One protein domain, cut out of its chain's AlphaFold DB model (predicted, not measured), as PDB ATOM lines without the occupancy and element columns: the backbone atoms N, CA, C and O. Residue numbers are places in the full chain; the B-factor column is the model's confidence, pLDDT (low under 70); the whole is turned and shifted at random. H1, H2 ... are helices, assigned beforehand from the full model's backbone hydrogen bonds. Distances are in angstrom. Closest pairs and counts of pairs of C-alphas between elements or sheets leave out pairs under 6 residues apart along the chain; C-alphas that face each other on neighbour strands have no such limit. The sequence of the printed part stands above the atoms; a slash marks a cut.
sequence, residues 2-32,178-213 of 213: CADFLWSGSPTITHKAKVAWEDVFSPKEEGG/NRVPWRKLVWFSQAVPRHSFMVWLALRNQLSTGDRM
ATOM      1  N   CYS A   2      19.629 -37.745  47.492       43.47
ATOM      2  CA  CYS A   2      20.424 -38.429  46.446       43.47
ATOM      3  C   CYS A   2      21.932 -38.479  46.752       43.47
ATOM      4  O   CYS A   2      22.558 -39.508  46.541       43.47
ATOM      5  N   ALA A   3      22.505 -37.393  47.285       45.97
ATOM      6  CA  ALA A   3      23.907 -37.383  47.709       45.97
ATOM      7  C   ALA A   3      24.151 -38.365  48.866       45.97
ATOM      8  O   ALA A   3      25.108 -39.123  48.836       45.97
ATOM      9  N   ASP A   4      23.255 -38.398  49.851       49.44
ATOM     10  CA  ASP A   4      23.386 -39.290  51.008       49.44
ATOM     11  C   ASP A   4      23.289 -40.758  50.579       49.44
ATOM     12  O   ASP A   4      24.146 -41.556  50.920       49.44
ATOM     13  N   PHE A   5      22.326 -41.105  49.725       54.44
ATOM     14  CA  PHE A   5      22.224 -42.456  49.178       54.44
ATOM     15  C   PHE A   5      23.451 -42.850  48.338       54.44
ATOM     16  O   PHE A   5      23.968 -43.953  48.497       54.44
ATOM     17  N   LEU A   6      23.958 -41.948  47.488       54.38
ATOM     18  CA  LEU A   6      25.138 -42.210  46.653       54.38
ATOM     19  C   LEU A   6      26.415 -42.429  47.472       54.38
ATOM     20  O   LEU A   6      27.235 -43.262  47.098       54.38
ATOM     21  N   TRP A   7      26.598 -41.686  48.567       61.94
ATOM     22  CA  TRP A   7      27.833 -41.738  49.356       61.94
ATOM     23  C   TRP A   7      27.795 -42.741  50.504       61.94
ATOM     24  O   TRP A   7      28.858 -43.202  50.913       61.94
ATOM     25  N   SER A   8      26.614 -43.082  51.025       53.62
ATOM     26  CA  SER A   8      26.505 -43.947  52.201       53.62
ATOM     27  C   SER A   8      25.559 -45.137  52.059       53.62
ATOM     28  O   SER A   8      25.462 -45.926  52.991       53.62
ATOM     29  N   GLY A   9      24.854 -45.308  50.934       55.78
ATOM     30  CA  GLY A   9      23.928 -46.434  50.706       55.78
ATOM     31  C   GLY A   9      22.691 -46.452  51.618       55.78
ATOM     32  O   GLY A   9      21.764 -47.223  51.392       55.78
ATOM     33  N   SER A  10      22.653 -45.576  52.622       52.06
ATOM     34  CA  SER A  10      21.544 -45.328  53.534       52.06
ATOM     35  C   SER A  10      21.554 -43.851  53.944       52.06
ATOM     36  O   SER A  10      22.628 -43.319  54.249       52.06
ATOM     37  N   PRO A  11      20.392 -43.173  53.999       54.66
ATOM     38  CA  PRO A  11      20.301 -41.772  54.409       54.66
ATOM     39  C   PRO A  11      20.689 -41.516  55.877       54.66
ATOM     40  O   PRO A  11      20.859 -40.359  56.250       54.66
ATOM     41  N   THR A  12      20.849 -42.558  56.701       54.66
ATOM     42  CA  THR A  12      21.126 -42.448  58.146       54.66
ATOM     43  C   THR A  12      22.611 -42.445  58.523       54.66
ATOM     44  O   THR A  12      22.942 -42.185  59.677       54.66
ATOM     45  N   ILE A  13      23.523 -42.712  57.585       58.03
ATOM     46  CA  ILE A  13      24.964 -42.810  57.866       58.03
ATOM     47  C   ILE A  13      25.636 -41.440  57.674       58.03
ATOM     48  O   ILE A  13      25.451 -40.771  56.656       58.03
ATOM     49  N   THR A  14      26.427 -41.015  58.664       53.69
ATOM     50  CA  THR A  14      27.007 -39.662  58.770       53.69
ATOM     51  C   THR A  14      28.449 -39.545  58.263       53.69
ATOM     52  O   THR A  14      28.853 -38.453  57.858       53.69
ATOM     53  N   HIS A  15      29.211 -40.642  58.194       56.62
ATOM     54  CA  HIS A  15      30.563 -40.653  57.618       56.62
ATOM     55  C   HIS A  15      30.491 -40.818  56.095       56.62
ATOM     56  O   HIS A  15      30.200 -41.898  55.586       56.62
ATOM     57  N   LYS A  16      30.719 -39.723  55.361       63.19
ATOM     58  CA  LYS A  16      30.554 -39.653  53.900       63.19
ATOM     59  C   LYS A  16      31.864 -39.281  53.225       63.19
ATOM     60  O   LYS A  16      32.514 -38.317  53.631       63.19
ATOM     61  N   ALA A  17      32.197 -39.981  52.142       63.19
ATOM     62  CA  ALA A  17      33.218 -39.517  51.212       63.19
ATOM     63  C   ALA A  17      32.726 -38.219  50.551       63.19
ATOM     64  O   ALA A  17      31.682 -38.199  49.896       63.19
ATOM     65  N   LYS A  18      33.449 -37.112  50.753       71.31
ATOM     66  CA  LYS A  18      33.100 -35.814  50.165       71.31
ATOM     67  C   LYS A  18      33.806 -35.670  48.825       71.31
ATOM     68  O   LYS A  18      34.983 -35.338  48.760       71.31
ATOM     69  N   VAL A  19      33.063 -35.893  47.750       72.50
ATOM     70  CA  VAL A  19      33.550 -35.674  46.390       72.50
ATOM     71  C   VAL A  19      32.833 -34.482  45.771       72.50
ATOM     72  O   VAL A  19      31.606 -34.385  45.841       72.50
ATOM     73  N   ALA A  20      33.591 -33.579  45.145       76.69
ATOM     74  CA  ALA A  20      33.012 -32.454  44.427       76.69
ATOM     75  C   ALA A  20      32.169 -32.945  43.241       76.69
ATOM     76  O   ALA A  20      32.562 -33.843  42.494       76.69
ATOM     77  N   TRP A  21      31.007 -32.323  43.039       71.81
ATOM     78  CA  TRP A  21      30.099 -32.659  41.938       71.81
ATOM     79  C   TRP A  21      30.758 -32.543  40.562       71.81
ATOM     80  O   TRP A  21      30.435 -33.314  39.665       71.81
ATOM     81  N   GLU A  22      31.699 -31.618  40.404       72.06
ATOM     82  CA  GLU A  22      32.481 -31.449  39.178       72.06
ATOM     83  C   GLU A  22      33.228 -32.731  38.803       72.06
ATOM     84  O   GLU A  22      33.228 -33.123  37.643       72.06
ATOM     85  N   ASP A  23      33.781 -33.442  39.787       75.94
ATOM     86  CA  ASP A  23      34.484 -34.702  39.547       75.94
ATOM     87  C   ASP A  23      33.536 -35.876  39.320       75.94
ATOM     88  O   ASP A  23      33.876 -36.828  38.626       75.94
ATOM     89  N   VAL A  24      32.342 -35.833  39.910       78.19
ATOM     90  CA  VAL A  24      31.299 -36.836  39.654       78.19
ATOM     91  C   VAL A  24      30.838 -36.752  38.197       78.19
ATOM     92  O   VAL A  24      30.657 -37.777  37.541       78.19
ATOM     93  N   PHE A  25      30.675 -35.533  37.680       75.44
ATOM     94  CA  PHE A  25      30.193 -35.291  36.321       75.44
ATOM     95  C   PHE A  25      31.288 -35.351  35.248       75.44
ATOM     96  O   PHE A  25      30.962 -35.414  34.062       75.44
ATOM     97  N   SER A  26      32.569 -35.377  35.624       80.31
ATOM     98  CA  SER A  26      33.654 -35.630  34.672       80.31
ATOM     99  C   SER A  26      33.483 -36.992  33.974       80.31
ATOM    100  O   SER A  26      33.017 -37.952  34.597       80.31
ATOM    101  N   PRO A  27      33.877 -37.123  32.694       84.38
ATOM    102  CA  PRO A  27      33.895 -38.405  32.002       84.38
ATOM    103  C   PRO A  27      34.783 -39.421  32.709       84.38
ATOM    104  O   PRO A  27      35.738 -39.071  33.410       84.38
ATOM    105  N   LYS A  28      34.522 -40.701  32.448       85.25
ATOM    106  CA  LYS A  28      35.317 -41.807  32.995       85.25
ATOM    107  C   LYS A  28      36.783 -41.711  32.574       85.25
ATOM    108  O   LYS A  28      37.668 -42.031  33.360       85.25
ATOM    109  N   GLU A  29      37.044 -41.219  31.365       84.75
ATOM    110  CA  GLU A  29      38.372 -40.966  30.789       84.75
ATOM    111  C   GLU A  29      39.204 -39.986  31.619       84.75
ATOM    112  O   GLU A  29      40.426 -40.102  31.673       84.75
ATOM    113  N   GLU A  30      38.537 -39.043  32.274       86.44
ATOM    114  CA  GLU A  30      39.129 -37.992  33.102       86.44
ATOM    115  C   GLU A  30      39.031 -38.318  34.597       86.44
ATOM    116  O   GLU A  30      39.276 -37.471  35.452       86.44
ATOM    117  N   GLY A  31      38.651 -39.554  34.925       82.62
ATOM    118  CA  GLY A  31      38.569 -40.026  36.298       82.62
ATOM    119  C   GLY A  31      37.298 -39.620  37.033       82.62
ATOM    120  O   GLY A  31      37.288 -39.673  38.260       82.62
ATOM    121  N   GLY A  32      36.231 -39.244  36.327       84.81
ATOM    122  CA  GLY A  32      34.904 -39.074  36.921       84.81
ATOM    123  C   GLY A  32      33.988 -40.284  36.737       84.81
ATOM    124  O   GLY A  32      34.416 -41.343  36.276       84.81
ATOM    125  N   ASN A 178      42.919 -33.741  32.662       85.06
ATOM    126  CA  ASN A 178      43.841 -34.715  32.093       85.06
ATOM    127  C   ASN A 178      43.253 -36.126  32.167       85.06
ATOM    128  O   ASN A 178      42.570 -36.493  33.124       85.06
ATOM    129  N   ARG A 179      43.553 -36.933  31.147       86.88
ATOM    130  CA  ARG A 179      43.162 -38.342  31.138       86.88
ATOM    131  C   ARG A 179      43.900 -39.088  32.238       86.88
ATOM    132  O   ARG A 179      45.113 -38.949  32.378       86.88
ATOM    133  N   VAL A 180      43.171 -39.911  32.981       87.81
ATOM    134  CA  VAL A 180      43.756 -40.684  34.078       87.81
ATOM    135  C   VAL A 180      44.222 -42.060  33.587       87.81
ATOM    136  O   VAL A 180      43.456 -42.769  32.925       87.81
ATOM    137  N   PRO A 181      45.454 -42.491  33.917       87.94
ATOM    138  CA  PRO A 181      45.989 -43.772  33.446       87.94
ATOM    139  C   PRO A 181      45.230 -44.966  34.043       87.94
ATOM    140  O   PRO A 181      45.050 -45.994  33.392       87.94
ATOM    141  N   TRP A 182      44.694 -44.806  35.255       88.00
ATOM    142  CA  TRP A 182      43.947 -45.834  35.977       88.00
ATOM    143  C   TRP A 182      42.502 -46.025  35.487       88.00
ATOM    144  O   TRP A 182      41.810 -46.905  35.995       88.00
ATOM    145  N   ARG A 183      42.022 -45.270  34.480       89.00
ATOM    146  CA  ARG A 183      40.647 -45.404  33.947       89.00
ATOM    147  C   ARG A 183      40.293 -46.861  33.667       89.00
ATOM    148  O   ARG A 183      39.231 -47.318  34.065       89.00
ATOM    149  N   LYS A 184      41.170 -47.579  32.957       87.12
ATOM    150  CA  LYS A 184      40.913 -48.965  32.538       87.12
ATOM    151  C   LYS A 184      40.880 -49.946  33.714       87.12
ATOM    152  O   LYS A 184      40.228 -50.973  33.597       87.12
ATOM    153  N   LEU A 185      41.540 -49.618  34.827       86.19
ATOM    154  CA  LEU A 185      41.522 -50.417  36.052       86.19
ATOM    155  C   LEU A 185      40.171 -50.300  36.772       86.19
ATOM    156  O   LEU A 185      39.653 -51.277  37.295       86.19
ATOM    157  N   VAL A 186      39.593 -49.097  36.780       88.19
ATOM    158  CA  VAL A 186      38.359 -48.796  37.519       88.19
ATOM    159  C   VAL A 186      37.109 -49.039  36.671       88.19
ATOM    160  O   VAL A 186      36.121 -49.597  37.147       88.19
ATOM    161  N   TRP A 187      37.145 -48.626  35.405       88.88
ATOM    162  CA  TRP A 187      35.999 -48.545  34.502       88.88
ATOM    163  C   TRP A 187      36.158 -49.477  33.287       88.88
ATOM    164  O   TRP A 187      36.339 -49.015  32.158       88.88
ATOM    165  N   PHE A 188      36.077 -50.792  33.507       86.94
ATOM    166  CA  PHE A 188      36.052 -51.812  32.446       86.94
ATOM    167  C   PHE A 188      34.659 -52.452  32.297       86.94
ATOM    168  O   PHE A 188      33.793 -52.279  33.151       86.94
ATOM    169  N   SER A 189      34.412 -53.158  31.190       83.88
ATOM    170  CA  SER A 189      33.071 -53.651  30.818       83.88
ATOM    171  C   SER A 189      32.458 -54.630  31.823       83.88
ATOM    172  O   SER A 189      31.249 -54.622  32.013       83.88
ATOM    173  N   GLN A 190      33.284 -55.441  32.482       87.44
ATOM    174  CA  GLN A 190      32.862 -56.439  33.474       87.44
ATOM    175  C   GLN A 190      33.042 -55.951  34.921       87.44
ATOM    176  O   GLN A 190      32.996 -56.742  35.861       87.44
ATOM    177  N   ALA A 191      33.297 -54.656  35.117       83.81
ATOM    178  CA  ALA A 191      33.591 -54.132  36.437       83.81
ATOM    179  C   ALA A 191      32.324 -54.094  37.297       83.81
ATOM    180  O   ALA A 191      31.307 -53.517  36.908       83.81
ATOM    181  N   VAL A 192      32.390 -54.691  38.487       86.69
ATOM    182  CA  VAL A 192      31.281 -54.642  39.443       86.69
ATOM    183  C   VAL A 192      31.147 -53.200  39.947       86.69
ATOM    184  O   VAL A 192      32.079 -52.713  40.596       86.69
ATOM    185  N   PRO A 193      30.000 -52.518  39.735       81.62
ATOM    186  CA  PRO A 193      29.871 -51.084  39.999       81.62
ATOM    187  C   PRO A 193      30.277 -50.666  41.415       81.62
ATOM    188  O   PRO A 193      30.940 -49.647  41.597       81.62
ATOM    189  N   ARG A 194      29.935 -51.485  42.419       79.81
ATOM    190  CA  ARG A 194      30.290 -51.240  43.823       79.81
ATOM    191  C   ARG A 194      31.804 -51.256  44.052       79.81
ATOM    192  O   ARG A 194      32.320 -50.359  44.713       79.81
ATOM    193  N   HIS A 195      32.516 -52.236  43.497       86.25
ATOM    194  CA  HIS A 195      33.969 -52.346  43.642       86.25
ATOM    195  C   HIS A 195      34.685 -51.239  42.867       86.25
ATOM    196  O   HIS A 195      35.555 -50.578  43.426       86.25
ATOM    197  N   SER A 196      34.260 -50.957  41.631       87.06
ATOM    198  CA  SER A 196      34.773 -49.822  40.855       87.06
ATOM    199  C   SER A 196      34.629 -48.506  41.607       87.06
ATOM    200  O   SER A 196      35.564 -47.716  41.656       87.06
ATOM    201  N   PHE A 197      33.481 -48.282  42.246       83.62
ATOM    202  CA  PHE A 197      33.247 -47.084  43.039       83.62
ATOM    203  C   PHE A 197      34.161 -46.999  44.272       83.62
ATOM    204  O   PHE A 197      34.715 -45.936  44.548       83.62
ATOM    205  N   MET A 198      34.385 -48.108  44.985       82.50
ATOM    206  CA  MET A 198      35.318 -48.146  46.119       82.50
ATOM    207  C   MET A 198      36.768 -47.896  45.688       82.50
ATOM    208  O   MET A 198      37.454 -47.091  46.312       82.50
ATOM    209  N   VAL A 199      37.227 -48.529  44.602       86.38
ATOM    210  CA  VAL A 199      38.577 -48.318  44.049       86.38
ATOM    211  C   VAL A 199      38.739 -46.878  43.558       86.38
ATOM    212  O   VAL A 199      39.769 -46.255  43.791       86.38
ATOM    213  N   TRP A 200      37.706 -46.312  42.933       88.56
ATOM    214  CA  TRP A 200      37.686 -44.907  42.535       88.56
ATOM    215  C   TRP A 200      37.837 -43.956  43.730       88.56
ATOM    216  O   TRP A 200      38.613 -43.005  43.662       88.56
ATOM    217  N   LEU A 201      37.145 -44.220  44.842       84.19
ATOM    218  CA  LEU A 201      37.312 -43.453  46.079       84.19
ATOM    219  C   LEU A 201      38.706 -43.634  46.693       84.19
ATOM    220  O   LEU A 201      39.286 -42.655  47.172       84.19
ATOM    221  N   ALA A 202      39.250 -44.854  46.653       83.81
ATOM    222  CA  ALA A 202      40.588 -45.170  47.149       83.81
ATOM    223  C   ALA A 202      41.666 -44.392  46.387       83.81
ATOM    224  O   ALA A 202      42.458 -43.686  46.999       83.81
ATOM    225  N   LEU A 203      41.633 -44.425  45.051       84.25
ATOM    226  CA  LEU A 203      42.575 -43.705  44.182       84.25
ATOM    227  C   LEU A 203      42.531 -42.185  44.365       84.25
ATOM    228  O   LEU A 203      43.463 -41.479  43.987       84.25
ATOM    229  N   ARG A 204      41.438 -41.669  44.926       78.12
ATOM    230  CA  ARG A 204      41.255 -40.247  45.216       78.12
ATOM    231  C   ARG A 204      41.589 -39.872  46.655       78.12
ATOM    232  O   ARG A 204      41.379 -38.715  47.021       78.12
ATOM    233  N   ASN A 205      42.060 -40.822  47.464       76.31
ATOM    234  CA  ASN A 205      42.247 -40.662  48.904       76.31
ATOM    235  C   ASN A 205      40.989 -40.076  49.566       76.31
ATOM    236  O   ASN A 205      41.067 -39.160  50.377       76.31
ATOM    237  N   GLN A 206      39.805 -40.531  49.146       75.06
ATOM    238  CA  GLN A 206      38.508 -40.095  49.685       75.06
ATOM    239  C   GLN A 206      37.851 -41.153  50.571       75.06
ATOM    240  O   GLN A 206      36.776 -40.916  51.121       75.06
ATOM    241  N   LEU A 207      38.496 -42.309  50.735       70.12
ATOM    242  CA  LEU A 207      38.143 -43.237  51.796       70.12
ATOM    243  C   LEU A 207      38.532 -42.627  53.145       70.12
ATOM    244  O   LEU A 207      39.564 -41.971  53.271       70.12
ATOM    245  N   SER A 208      37.687 -42.843  54.148       60.97
ATOM    246  CA  SER A 208      37.983 -42.501  55.537       60.97
ATOM    247  C   SER A 208      38.979 -43.521  56.096       60.97
ATOM    248  O   SER A 208      38.607 -44.387  56.880       60.97
ATOM    249  N   THR A 209      40.226 -43.487  55.632       59.28
ATOM    250  CA  THR A 209      41.338 -44.167  56.300       59.28
ATOM    251  C   THR A 209      41.745 -43.329  57.513       59.28
ATOM    252  O   THR A 209      41.690 -42.100  57.462       59.28
ATOM    253  N   GLY A 210      42.097 -43.981  58.623       52.50
ATOM    254  CA  GLY A 210      42.358 -43.341  59.925       52.50
ATOM    255  C   GLY A 210      43.464 -42.273  59.957       52.50
ATOM    256  O   GLY A 210      43.636 -41.649  60.992       52.50
ATOM    257  N   ASP A 211      44.154 -42.021  58.842       49.12
ATOM    258  CA  ASP A 211      45.142 -40.945  58.647       49.12
ATOM    259  C   ASP A 211      44.540 -39.528  58.570       49.12
ATOM    260  O   ASP A 211      45.274 -38.547  58.518       49.12
ATOM    261  N   ARG A 212      43.209 -39.394  58.503       50.94
ATOM    262  CA  ARG A 212      42.506 -38.095  58.436       50.94
ATOM    263  C   ARG A 212      41.893 -37.636  59.769       50.94
ATOM    264  O   ARG A 212      40.956 -36.834  59.739       50.94
ATOM    265  N   MET A 213      42.375 -38.162  60.897       37.59
ATOM    266  CA  MET A 213      42.048 -37.651  62.240       37.59
ATOM    267  C   MET A 213      42.963 -36.500  62.638       37.59
ATOM    268  O   MET A 213      44.177 -36.594  62.363       37.59
TER     269      MET A 213
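AT A GLANCE: This is residues 2 to 32 and 178 to 213 of the 213 residues of the protein "uncharacterized protein LOC108829736" of Raphanus sativus (UniProt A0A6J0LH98). Four short helices are strung on winding loops: H3 packs on H4, the longest helix, and H1, a long loop of residues 9 to 20 and H2 make an arc to one side of that pair. The printed part has 67 residues, with named helices H1, H2, H3 and H4 in that order and no named strand. The class is all helix, but only 27 of the 67 residues are in named elements. It is compact, with a radius of gyration of the C-alphas of 12.5 A and spans of 32 by 25 by 22 A.

HOW THE PARTS SIT: H1, residues 2 to 8, is apart from H2, residues 21 to 25. H3, residues 183 to 186, and H4, residues 193 to 203, touch; their closest C-alphas, those of Val 186 and Ser 196, are 5.0 A apart. H1 and H2 touch no helix. In H1, H2 and H4 every O i to N i+4 pair is within hydrogen-bond range; H3 is too short for such a pair.

IN THESE COORDINATES: H1 begins at C-alpha 2 (20.424, -38.429, 46.446) and is 10.0 A long; H2 is 6.2 A and H3 5.4 A. H4, 15.3 A, ends at C-alpha 203 (42.575, -43.705, 44.182).

THE WHOLE: Residues 33 to 177 are not printed; C-alphas 32 and 178 are 11.1 A apart. The link from H1 to H2 is long. Residues 2 to 17 and 208 to 213 have pLDDT under 70.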